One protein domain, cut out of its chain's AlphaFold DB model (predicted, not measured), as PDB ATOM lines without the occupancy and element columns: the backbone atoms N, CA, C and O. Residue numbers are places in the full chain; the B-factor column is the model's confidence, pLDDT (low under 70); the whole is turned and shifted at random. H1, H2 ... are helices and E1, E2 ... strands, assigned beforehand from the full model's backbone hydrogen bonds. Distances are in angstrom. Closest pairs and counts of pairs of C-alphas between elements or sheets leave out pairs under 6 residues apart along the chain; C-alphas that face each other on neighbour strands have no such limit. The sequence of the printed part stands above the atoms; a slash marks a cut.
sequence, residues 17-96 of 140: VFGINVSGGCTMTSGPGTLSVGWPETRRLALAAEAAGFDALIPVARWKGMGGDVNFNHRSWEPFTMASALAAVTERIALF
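What this domain is: This is residues 17 to 96 of the 140 residues of the protein "Bac_luciferase domain-containing protein" of Gammaproteobacteria bacterium (UniProt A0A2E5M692). Little regular structure: two helices, H1 and H2, set steeply to each other, and a short strand, E1, gather toward one end, while two long loops, residues 17 to 38 and 59 to 78, reach toward the other. The second loop runs out to Asp 69 and folds back to H2. The 80 printed residues hold H1, E1 and H2 in that order; the class is mostly helix, with 25 residues in named elements. The whole is compact, radius of gyration of the C-alphas 12.4 A, yet elongated, spanning 39 by 23 by 19 A.

Where its parts are: H1, residues 39 to 51, is 18.0 A long and begins at C-alpha 39 (117.060, 145.303, 148.861). H2, residues 79 to 87, is 11.9 A long and ends at C-alpha 87 (121.072, 157.762, 145.032). E1 is residues 56 to 58.

How they stand to each other: H1 and H2 are close but not clearly touching; their closest C-alphas, of Arg 43 and Leu 86, are 7.0 A apart. They run the same way at a steep tilt of 61 degrees. The closest C-alphas of H1 and E1, of Ala 46 and Leu 57, are 7.4 A apart. E1 and H2 are apart. E1 pairs with no named strand; in short parallel pairings, residues 57 to 58 pair with 17 to 18, and 56 to 57 with 94 to 95. In H1 and H2 every O i to N i+4 pair is within hydrogen-bond range.

The domain as a whole: The C-alphas farthest apart, of Asp 69 and Glu 91, are 38.6 A apart. The link from H1 to E1 is tight; that from E1 to H2 is long, 20 residues. The printed part has no cut, and no printed residue is under 70 in pLDDT.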
ATOM      1  N   VAL A  17     129.544 154.315 156.861       90.81
ATOM      2  CA  VAL A  17     129.100 152.932 157.074       90.81
ATOM      3  C   VAL A  17     129.694 152.041 155.990       90.81
ATOM      4  O   VAL A  17     129.519 152.294 154.796       90.81
ATOM      5  N   PHE A  18     130.385 150.986 156.413       90.06
ATOM      6  CA  PHE A  18     131.117 150.087 155.527       90.06
ATOM      7  C   PHE A  18     130.414 148.731 155.373       90.06
ATOM      8  O   PHE A  18     129.899 148.171 156.338       90.06
ATOM      9  N   GLY A  19     130.411 148.188 154.153       86.81
ATOM     10  CA  GLY A  19     130.077 146.781 153.903       86.81
ATOM     11  C   GLY A  19     128.596 146.405 153.951       86.81
ATOM     12  O   GLY A  19     128.279 145.225 154.042       86.81
ATOM     13  N   ILE A  20     127.673 147.360 153.814       88.50
ATOM     14  CA  ILE A  20     126.224 147.063 153.765       88.50
ATOM     15  C   ILE A  20     125.776 146.361 152.464       88.50
ATOM     16  O   ILE A  20     124.598 146.043 152.294       88.50
ATOM     17  N   ASN A  21     126.696 146.174 151.517       88.38
ATOM     18  CA  ASN A  21     126.441 145.565 150.217       88.38
ATOM     19  C   ASN A  21     126.776 144.070 150.165       88.38
ATOM     20  O   ASN A  21     126.528 143.473 149.124       88.38
ATOM     21  N   VAL A  22     127.361 143.483 151.218       87.75
ATOM     22  CA  VAL A  22     127.872 142.100 151.225       87.75
ATOM     23  C   VAL A  22     127.362 141.283 152.413       87.75
ATOM     24  O   VAL A  22     127.195 141.794 153.517       87.75
ATOM     25  N   SER A  23     127.061 140.004 152.185       83.56
ATOM     26  CA  SER A  23     126.410 139.156 153.187       83.56
ATOM     27  C   SER A  23     127.342 138.839 154.347       83.56
ATOM     28  O   SER A  23     128.458 138.372 154.126       83.56
ATOM     29  N   GLY A  24     126.867 139.049 155.574       80.06
ATOM     30  CA  GLY A  24     127.694 139.032 156.786       80.06
ATOM     31  C   GLY A  24     128.423 140.356 157.062       80.06
ATOM     32  O   GLY A  24     128.994 140.528 158.139       80.06
ATOM     33  N   GLY A  25     128.382 141.322 156.140       83.62
ATOM     34  CA  GLY A  25     128.992 142.639 156.303       83.62
ATOM     35  C   GLY A  25     130.505 142.558 156.509       83.62
ATOM     36  O   GLY A  25     131.240 142.116 155.633       83.62
ATOM     37  N   CYS A  26     130.975 142.999 157.676       81.44
ATOM     38  CA  CYS A  26     132.388 142.933 158.072       81.44
ATOM     39  C   CYS A  26     132.676 141.850 159.121       81.44
ATOM     40  O   CYS A  26     133.791 141.784 159.632       81.44
ATOM     41  N   THR A  27     131.695 140.999 159.435       80.44
ATOM     42  CA  THR A  27     131.802 140.003 160.506       80.44
ATOM     43  C   THR A  27     131.723 138.591 159.935       80.44
ATOM     44  O   THR A  27     130.696 138.181 159.398       80.44
ATOM     45  N   MET A  28     132.798 137.819 160.088       80.44
ATOM     46  CA  MET A  28     132.859 136.414 159.671       80.44
ATOM     47  C   MET A  28     132.167 135.514 160.705       80.44
ATOM     48  O   MET A  28     132.825 134.849 161.498       80.44
ATOM     49  N   THR A  29     130.835 135.523 160.733       77.56
ATOM     50  CA  THR A  29     130.032 134.727 161.674       77.56
ATOM     51  C   THR A  29     128.844 134.067 160.981       77.56
ATOM     52  O   THR A  29     128.300 134.612 160.022       77.56
ATOM     53  N   SER A  30     128.436 132.900 161.480       75.12
ATOM     54  CA  SER A  30     127.195 132.200 161.115       75.12
ATOM     55  C   SER A  30     126.048 132.464 162.100       75.12
ATOM     56  O   SER A  30     124.995 131.836 162.007       75.12
ATOM     57  N   GLY A  31     126.240 133.378 163.058       78.69
ATOM     58  CA  GLY A  31     125.222 133.718 164.047       78.69
ATOM     59  C   GLY A  31     123.922 134.268 163.430       78.69
ATOM     60  O   GLY A  31     123.931 134.819 162.323       78.69
ATOM     61  N   PRO A  32     122.788 134.145 164.143       77.19
ATOM     62  CA  PRO A  32     121.526 134.732 163.710       77.19
ATOM     63  C   PRO A  32     121.625 136.267 163.663       77.19
ATOM     64  O   PRO A  32     122.295 136.881 164.491       77.19
ATOM     65  N   GLY A  33     120.944 136.893 162.697       79.44
ATOM     66  CA  GLY A  33     120.942 138.355 162.528       79.44
ATOM     67  C   GLY A  33     122.095 138.910 161.686       79.44
ATOM     68  O   GLY A  33     122.351 140.113 161.703       79.44
ATOM     69  N   THR A  34     122.797 138.053 160.944       83.00
ATOM     70  CA  THR A  34     123.773 138.488 159.941       83.00
ATOM     71  C   THR A  34     123.097 139.187 158.766       83.00
ATOM     72  O   THR A  34     121.961 138.882 158.404       83.00
ATOM     73  N   LEU A  35     123.822 140.125 158.150       84.06
ATOM     74  CA  LEU A  35     123.319 140.865 157.000       84.06
ATOM     75  C   LEU A  35     123.029 139.899 155.846       84.06
ATOM     76  O   LEU A  35     123.944 139.242 155.339       84.06
ATOM     77  N   SER A  36     121.768 139.818 155.422       82.44
ATOM     78  CA  SER A  36     121.358 138.904 154.355       82.44
ATOM     79  C   SER A  36     121.589 139.492 152.963       82.44
ATOM     80  O   SER A  36     121.685 138.719 152.008       82.44
ATOM     81  N   VAL A  37     121.699 140.823 152.847       84.00
ATOM     82  CA  VAL A  37     121.832 141.570 151.580       84.00
ATOM     83  C   VAL A  37     120.581 141.425 150.717       84.00
ATOM     84  O   VAL A  37     120.609 140.984 149.574       84.00
ATOM     85  N   GLY A  38     119.440 141.804 151.292       89.19
ATOM     86  CA  GLY A  38     118.203 142.043 150.548       89.19
ATOM     87  C   GLY A  38     117.997 143.533 150.275       89.19
ATOM     88  O   GLY A  38     118.379 144.368 151.092       89.19
ATOM     89  N   TRP A  39     117.336 143.891 149.170       89.88
ATOM     90  CA  TRP A  39     117.060 145.303 148.861       89.88
ATOM     91  C   TRP A  39     116.302 146.052 149.978       89.88
ATOM     92  O   TRP A  39     116.735 147.148 150.340       89.88
ATOM     93  N   PRO A  40     115.230 145.498 150.593       92.50
ATOM     94  CA  PRO A  40     114.538 146.178 151.690       92.50
ATOM     95  C   PRO A  40     115.444 146.461 152.897       92.50
ATOM     96  O   PRO A  40     115.340 147.522 153.513       92.50
ATOM     97  N   GLU A  41     116.354 145.534 153.207       91.19
ATOM     98  CA  GLU A  41     117.326 145.651 154.297       91.19
ATOM     99  C   GLU A  41     118.393 146.705 153.976       91.19
ATOM    100  O   GLU A  41     118.575 147.646 154.747       91.19
ATOM    101  N   THR A  42     119.034 146.623 152.804       92.19
ATOM    102  CA  THR A  42     120.046 147.593 152.355       92.19
ATOM    103  C   THR A  42     119.473 149.010 152.284       92.19
ATOM    104  O   THR A  42     120.100 149.951 152.769       92.19
ATOM    105  N   ARG A  43     118.252 149.174 151.754       93.81
ATOM    106  CA  ARG A  43     117.551 150.466 151.726       93.81
ATOM    107  C   ARG A  43     117.303 151.001 153.135       93.81
ATOM    108  O   ARG A  43     117.542 152.180 153.385       93.81
ATOM    109  N   ARG A  44     116.818 150.159 154.054       94.44
ATOM    110  CA  ARG A  44     116.564 150.558 155.444       94.44
ATOM    111  C   ARG A  44     117.848 151.011 156.136       94.44
ATOM    112  O   ARG A  44     117.821 152.028 156.817       94.44
ATOM    113  N   LEU A  45     118.954 150.293 155.943       93.25
ATOM    114  CA  LEU A  45     120.254 150.642 156.522       93.25
ATOM    115  C   LEU A  45     120.807 151.951 155.958       93.25
ATOM    116  O   LEU A  45     121.278 152.780 156.727       93.25
ATOM    117  N   ALA A  46     120.703 152.167 154.646       92.88
ATOM    118  CA  ALA A  46     121.144 153.409 154.017       92.88
ATOM    119  C   ALA A  46     120.364 154.628 154.537       92.88
ATOM    120  O   ALA A  46     120.962 155.638 154.898       92.88
ATOM    121  N   LEU A  47     119.036 154.511 154.648       94.12
ATOM    122  CA  LEU A  47     118.190 155.571 155.205       94.12
ATOM    123  C   LEU A  47     118.445 155.790 156.699       94.12
ATOM    124  O   LEU A  47     118.451 156.928 157.155       94.12
ATOM    125  N   ALA A  48     118.682 154.723 157.465       94.88
ATOM    126  CA  ALA A  48     119.038 154.832 158.875       94.88
ATOM    127  C   ALA A  48     120.399 155.519 159.065       94.88
ATOM    128  O   ALA A  48     120.536 156.361 159.947       94.88
ATOM    129  N   ALA A  49     121.382 155.209 158.218       93.19
ATOM    130  CA  ALA A  49     122.687 155.861 158.227       93.19
ATOM    131  C   ALA A  49     122.573 157.354 157.880       93.19
ATOM    132  O   ALA A  49     123.145 158.203 158.563       93.19
ATOM    133  N   GLU A  50     121.776 157.693 156.867       91.62
ATOM    134  CA  GLU A  50     121.487 159.087 156.538       91.62
ATOM    135  C   GLU A  50     120.765 159.800 157.692       91.62
ATOM    136  O   GLU A  50     121.157 160.898 158.080       91.62
ATOM    137  N   ALA A  51     119.760 159.182 158.312       92.75
ATOM    138  CA  ALA A  51     119.064 159.768 159.458       92.75
ATOM    139  C   ALA A  51     119.991 159.974 160.670       92.75
ATOM    140  O   ALA A  51     119.876 160.981 161.363       92.75
ATOM    141  N   ALA A  52     120.935 159.057 160.896       93.50
ATOM    142  CA  ALA A  52     121.904 159.121 161.990       93.50
ATOM    143  C   ALA A  52     123.039 160.138 161.767       93.50
ATOM    144  O   ALA A  52     123.829 160.366 162.679       93.50
ATOM    145  N   GLY A  53     123.127 160.759 160.587       89.62
ATOM    146  CA  GLY A  53     124.135 161.785 160.317       89.62
ATOM    147  C   GLY A  53     125.456 161.259 159.760       89.62
ATOM    148  O   GLY A  53     126.428 162.003 159.771       89.62
ATOM    149  N   PHE A  54     125.513 160.022 159.254       91.12
ATOM    150  CA  PHE A  54     126.712 159.536 158.567       91.12
ATOM    151  C   PHE A  54     126.952 160.306 157.263       91.12
ATOM    152  O   PHE A  54     126.011 160.652 156.540       91.12
ATOM    153  N   ASP A  55     128.224 160.539 156.954       88.75
ATOM    154  CA  ASP A  55     128.646 161.315 155.792       88.75
ATOM    155  C   ASP A  55     128.686 160.466 154.528       88.75
ATOM    156  O   ASP A  55     128.427 160.981 153.440       88.75
ATOM    157  N   ALA A  56     128.991 159.168 154.653       89.81
ATOM    158  CA  ALA A  56     129.109 158.292 153.496       89.81
ATOM    159  C   ALA A  56     128.713 156.826 153.721       89.81
ATOM    160  O   ALA A  56     128.726 156.299 154.833       89.81
ATOM    161  N   LEU A  57     128.422 156.148 152.612       90.06
ATOM    162  CA  LEU A  57     128.325 154.697 152.510       90.06
ATOM    163  C   LEU A  57     129.450 154.188 151.617       90.06
ATOM    164  O   LEU A  57     129.642 154.690 150.506       90.06
ATOM    165  N   ILE A  58     130.162 153.175 152.103       89.38
ATOM    166  CA  ILE A  58     131.284 152.562 151.398       89.38
ATOM    167  C   ILE A  58     130.981 151.070 151.199       89.38
ATOM    168  O   ILE A  58     130.970 150.302 152.168       89.38
ATOM    169  N   PRO A  59     130.703 150.620 149.964       86.56
ATOM    170  CA  PRO A  59     130.520 149.215 149.674       86.56
ATOM    171  C   PRO A  59     131.875 148.502 149.575       86.56
ATOM    172  O   PRO A  59     132.915 149.085 149.274       86.56
ATOM    173  N   VAL A  60     131.843 147.197 149.800       84.69
ATOM    174  CA  VAL A  60     132.968 146.290 149.614       84.69
ATOM    175  C   VAL A  60     133.064 145.910 148.139       84.69
ATOM    176  O   VAL A  60     132.120 145.379 147.552       84.69
ATOM    177  N   ALA A  61     134.241 146.140 147.567       77.69
ATOM    178  CA  ALA A  61     134.633 145.798 146.205       77.69
ATOM    179  C   ALA A  61     134.875 144.284 146.034       77.69
ATOM    180  O   ALA A  61     136.007 143.828 145.863       77.69
ATOM    181  N   ARG A  62     133.820 143.472 146.155       77.56
ATOM    182  CA  ARG A  62     133.906 142.007 146.078       77.56
ATOM    183  C   ARG A  62     132.660 141.423 145.425       77.56
ATOM    184  O   ARG A  62     131.556 141.728 145.850       77.56
ATOM    185  N   TRP A  63     132.876 140.526 144.461       76.88
ATOM    186  CA  TRP A  63     131.813 139.765 143.784       76.88
ATOM    187  C   TRP A  63     131.825 138.267 144.093       76.88
ATOM    188  O   TRP A  63     130.886 137.555 143.756       76.88
ATOM    189  N   LYS A  64     132.902 137.769 144.711       76.81
ATOM    190  CA  LYS A  64     133.061 136.355 145.053       76.81
ATOM    191  C   LYS A  64     133.154 136.191 146.565       76.81
ATOM    192  O   LYS A  64     133.959 136.872 147.200       76.81
ATOM    193  N   GLY A  65     132.355 135.278 147.114       76.12
ATOM    194  CA  GLY A  65     132.419 134.898 148.525       76.12
ATOM    195  C   GLY A  65     133.773 134.307 148.911       76.12
ATOM    196  O   GLY A  65     134.541 133.854 148.061       76.12
ATOM    197  N   MET A  66     134.065 134.311 150.210       75.69
ATOM    198  CA  MET A  66     135.337 133.811 150.748       75.69
ATOM    199  C   MET A  66     135.434 132.277 150.776       75.69
ATOM    200  O   MET A  66     136.511 131.752 151.039       75.69
ATOM    201  N   GLY A  67     134.346 131.560 150.469       71.88
ATOM    202  CA  GLY A  67     134.297 130.101 150.553       71.88
ATOM    203  C   GLY A  67     134.222 129.584 151.995       71.88
ATOM    204  O   GLY A  67     134.115 130.364 152.945       71.88
ATOM    205  N   GLY A  68     134.248 128.257 152.149       78.19
ATOM    206  CA  GLY A  68     134.066 127.573 153.436       78.19
ATOM    207  C   GLY A  68     132.614 127.558 153.927       78.19
ATOM    208  O   GLY A  68     131.731 128.128 153.288       78.19
ATOM    209  N   ASP A  69     132.376 126.928 155.079       71.94
ATOM    210  CA  ASP A  69     131.024 126.655 155.598       71.94
ATOM    211  C   ASP A  69     130.215 127.923 155.915       71.94
ATOM    212  O   ASP A  69     129.002 127.960 155.740       71.94
ATOM    213  N   VAL A  70     130.892 128.997 156.336       72.19
ATOM    214  CA  VAL A  70     130.264 130.303 156.618       72.19
ATOM    215  C   VAL A  70     130.021 131.105 155.332       72.19
ATOM    216  O   VAL A  70     129.178 131.999 155.313       72.19
ATOM    217  N   ASN A  71     130.767 130.808 154.260       75.50
ATOM    218  CA  ASN A  71     130.748 131.483 152.960       75.50
ATOM    219  C   ASN A  71     130.474 132.999 153.050       75.50
ATOM    220  O   ASN A  71     129.509 133.545 152.507       75.50
ATOM    221  N   PHE A  72     131.324 133.689 153.802       76.69
ATOM    222  CA  PHE A  72     131.212 135.120 154.054       76.69
ATOM    223  C   PHE A  72     131.277 135.930 152.746       76.69
ATOM    224  O   PHE A  72     132.071 135.619 151.854       76.69
ATOM    225  N   ASN A  73     130.461 136.983 152.631       79.94
ATOM    226  CA  ASN A  73     130.335 137.835 151.440       79.94
ATOM    227  C   ASN A  73     129.934 137.109 150.142       79.94
ATOM    228  O   ASN A  73     130.251 137.588 149.055       79.94
ATOM    229  N   HIS A  74     129.266 135.955 150.221       78.88
ATOM    230  CA  HIS A  74     128.830 135.213 149.033       78.88
ATOM    231  C   HIS A  74     127.723 135.902 148.232       78.88
ATOM    232  O   HIS A  74     127.645 135.702 147.023       78.88
ATOM    233  N   ARG A  75     126.875 136.708 148.884       81.94
ATOM    234  CA  ARG A  75     125.916 137.593 148.212       81.94
ATOM    235  C   ARG A  75     126.415 139.020 148.308       81.94
ATOM    236  O   ARG A  75     126.694 139.505 149.403       81.94
ATOM    237  N   SER A  76     126.509 139.680 147.163       86.75
ATOM    238  CA  SER A  76     126.992 141.051 147.059       86.75
ATOM    239  C   SER A  76     126.210 141.825 146.007       86.75
ATOM    240  O   SER A  76     126.029 141.320 144.897       86.75
ATOM    241  N   TRP A  77     125.818 143.062 146.306       85.88
ATOM    242  CA  TRP A  77     125.392 143.992 145.261       85.88
ATOM    243  C   TRP A  77     126.603 144.543 144.517       85.88
ATOM    244  O   TRP A  77     127.614 144.895 145.131       85.88
ATOM    245  N   GLU A  78     126.472 144.663 143.197       85.94
ATOM    246  CA  GLU A  78     127.441 145.386 142.382       85.94
ATOM    247  C   GLU A  78     127.465 146.868 142.835       85.94
ATOM    248  O   GLU A  78     126.395 147.490 142.911       85.94
ATOM    249  N   PRO A  79     128.639 147.420 143.212       84.50
ATOM    250  CA  PRO A  79     128.747 148.745 143.826       84.50
ATOM    251  C   PRO A  79     128.087 149.875 143.035       84.50
ATOM    252  O   PRO A  79     127.413 150.716 143.630       84.50
ATOM    253  N   PHE A  80     128.236 149.893 141.709       84.25
ATOM    254  CA  PHE A  80     127.702 150.955 140.859       84.25
ATOM    255  C   PHE A  80     126.170 150.915 140.782       84.25
ATOM    256  O   PHE A  80     125.488 151.935 140.913       84.25
ATOM    257  N   THR A  81     125.614 149.717 140.639       88.06
ATOM    258  CA  THR A  81     124.174 149.453 140.596       88.06
ATOM    259  C   THR A  81     123.526 149.809 141.928       88.06
ATOM    260  O   THR A  81     122.514 150.509 141.968       88.06
ATOM    261  N   MET A  82     124.140 149.392 143.037       88.25
ATOM    262  CA  MET A  82     123.675 149.755 144.372       88.25
ATOM    263  C   MET A  82     123.743 151.263 144.599       88.25
ATOM    264  O   MET A  82     122.781 151.835 145.107       88.25
ATOM    265  N   ALA A  83     124.844 151.911 144.212       87.81
ATOM    266  CA  ALA A  83     124.982 153.353 144.356       87.81
ATOM    267  C   ALA A  83     123.897 154.098 143.563       87.81
ATOM    268  O   ALA A  83     123.265 155.005 144.094       87.81
ATOM    269  N   SER A  84     123.608 153.658 142.337       88.69
ATOM    270  CA  SER A  84     122.542 154.227 141.504       88.69
ATOM    271  C   SER A  84     121.162 154.081 142.155       88.69
ATOM    272  O   SER A  84     120.377 155.030 142.191       88.69
ATOM    273  N   ALA A  85     120.870 152.907 142.718       89.56
ATOM    274  CA  ALA A  85     119.605 152.645 143.395       89.56
ATOM    275  C   ALA A  85     119.466 153.445 144.703       89.56
ATOM    276  O   ALA A  85     118.390 153.970 144.995       89.56
ATOM    277  N   LEU A  86     120.546 153.572 145.482       89.56
ATOM    278  CA  LEU A  86     120.562 154.348 146.724       89.56
ATOM    279  C   LEU A  86     120.477 155.851 146.466       89.56
ATOM    280  O   LEU A  86     119.687 156.521 147.124       89.56
ATOM    281  N   ALA A  87     121.166 156.363 145.446       88.94
ATOM    282  CA  ALA A  87     121.072 157.762 145.032       88.94
ATOM    283  C   ALA A  87     119.634 158.182 144.678       88.94
ATOM    284  O   ALA A  87     119.284 159.354 144.790       88.94
ATOM    285  N   ALA A  88     118.781 157.235 144.271       89.50
ATOM    286  CA  ALA A  88     117.373 157.497 143.998       89.50
ATOM    287  C   ALA A  88     116.494 157.589 145.262       89.50
ATOM    288  O   ALA A  88     115.323 157.969 145.148       89.50
ATOM    289  N   VAL A  89     116.988 157.200 146.441       92.12
ATOM    290  CA  VAL A  89     116.213 157.152 147.696       92.12
ATOM    291  C   VAL A  89     116.840 157.925 148.858       92.12
ATOM    292  O   VAL A  89     116.120 158.183 149.816       92.12
ATOM    293  N   THR A  90     118.118 158.295 148.783       88.25
ATOM    294  CA  THR A  90     118.828 159.129 149.768       88.25
ATOM    295  C   THR A  90     119.062 160.539 149.225       88.25
ATOM    296  O   THR A  90     119.197 160.720 148.015       88.25
ATOM    297  N   GLU A  91     119.150 161.544 150.096       87.31
ATOM    298  CA  GLU A  91     119.245 162.954 149.679       87.31
ATOM    299  C   GLU A  91     120.592 163.623 149.983       87.31
ATOM    300  O   GLU A  91     121.014 164.517 149.242       87.31
ATOM    301  N   ARG A  92     121.271 163.206 151.054       86.38
ATOM    302  CA  ARG A  92     122.459 163.865 151.607       86.38
ATOM    303  C   ARG A  92     123.689 162.968 151.627       86.38
ATOM    304  O   ARG A  92     124.772 163.464 151.337       86.38
ATOM    305  N   ILE A  93     123.546 161.695 151.996       87.62
ATOM    306  CA  ILE A  93     124.693 160.810 152.240       87.62
ATOM    307  C   ILE A  93     125.521 160.590 150.964       87.62
ATOM    308  O   ILE A  93     124.976 160.374 149.878       87.62
ATOM    309  N   ALA A  94     126.849 160.657 151.077       89.62
ATOM    310  CA  ALA A  94     127.744 160.393 149.958       89.62
ATOM    311  C   ALA A  94     127.869 158.884 149.698       89.62
ATOM    312  O   ALA A  94     127.881 158.068 150.616       89.62
ATOM    313  N   LEU A  95     127.997 158.497 148.432       87.31
ATOM    314  CA  LEU A  95     128.198 157.107 148.026       87.31
ATOM    315  C   LEU A  95     129.590 157.007 147.411       87.31
ATOM    316  O   LEU A  95     129.838 157.607 146.366       87.31
ATOM    317  N   PHE A  96     130.502 156.299 148.074       82.44
ATOM    318  CA  PHE A  96     131.898 156.200 147.652       82.44
ATOM    319  C   PHE A  96     132.296 154.741 147.509       82.44
ATOM    320  O   PHE A  96     132.113 153.973 148.443       82.44
TER     321      PHE A  96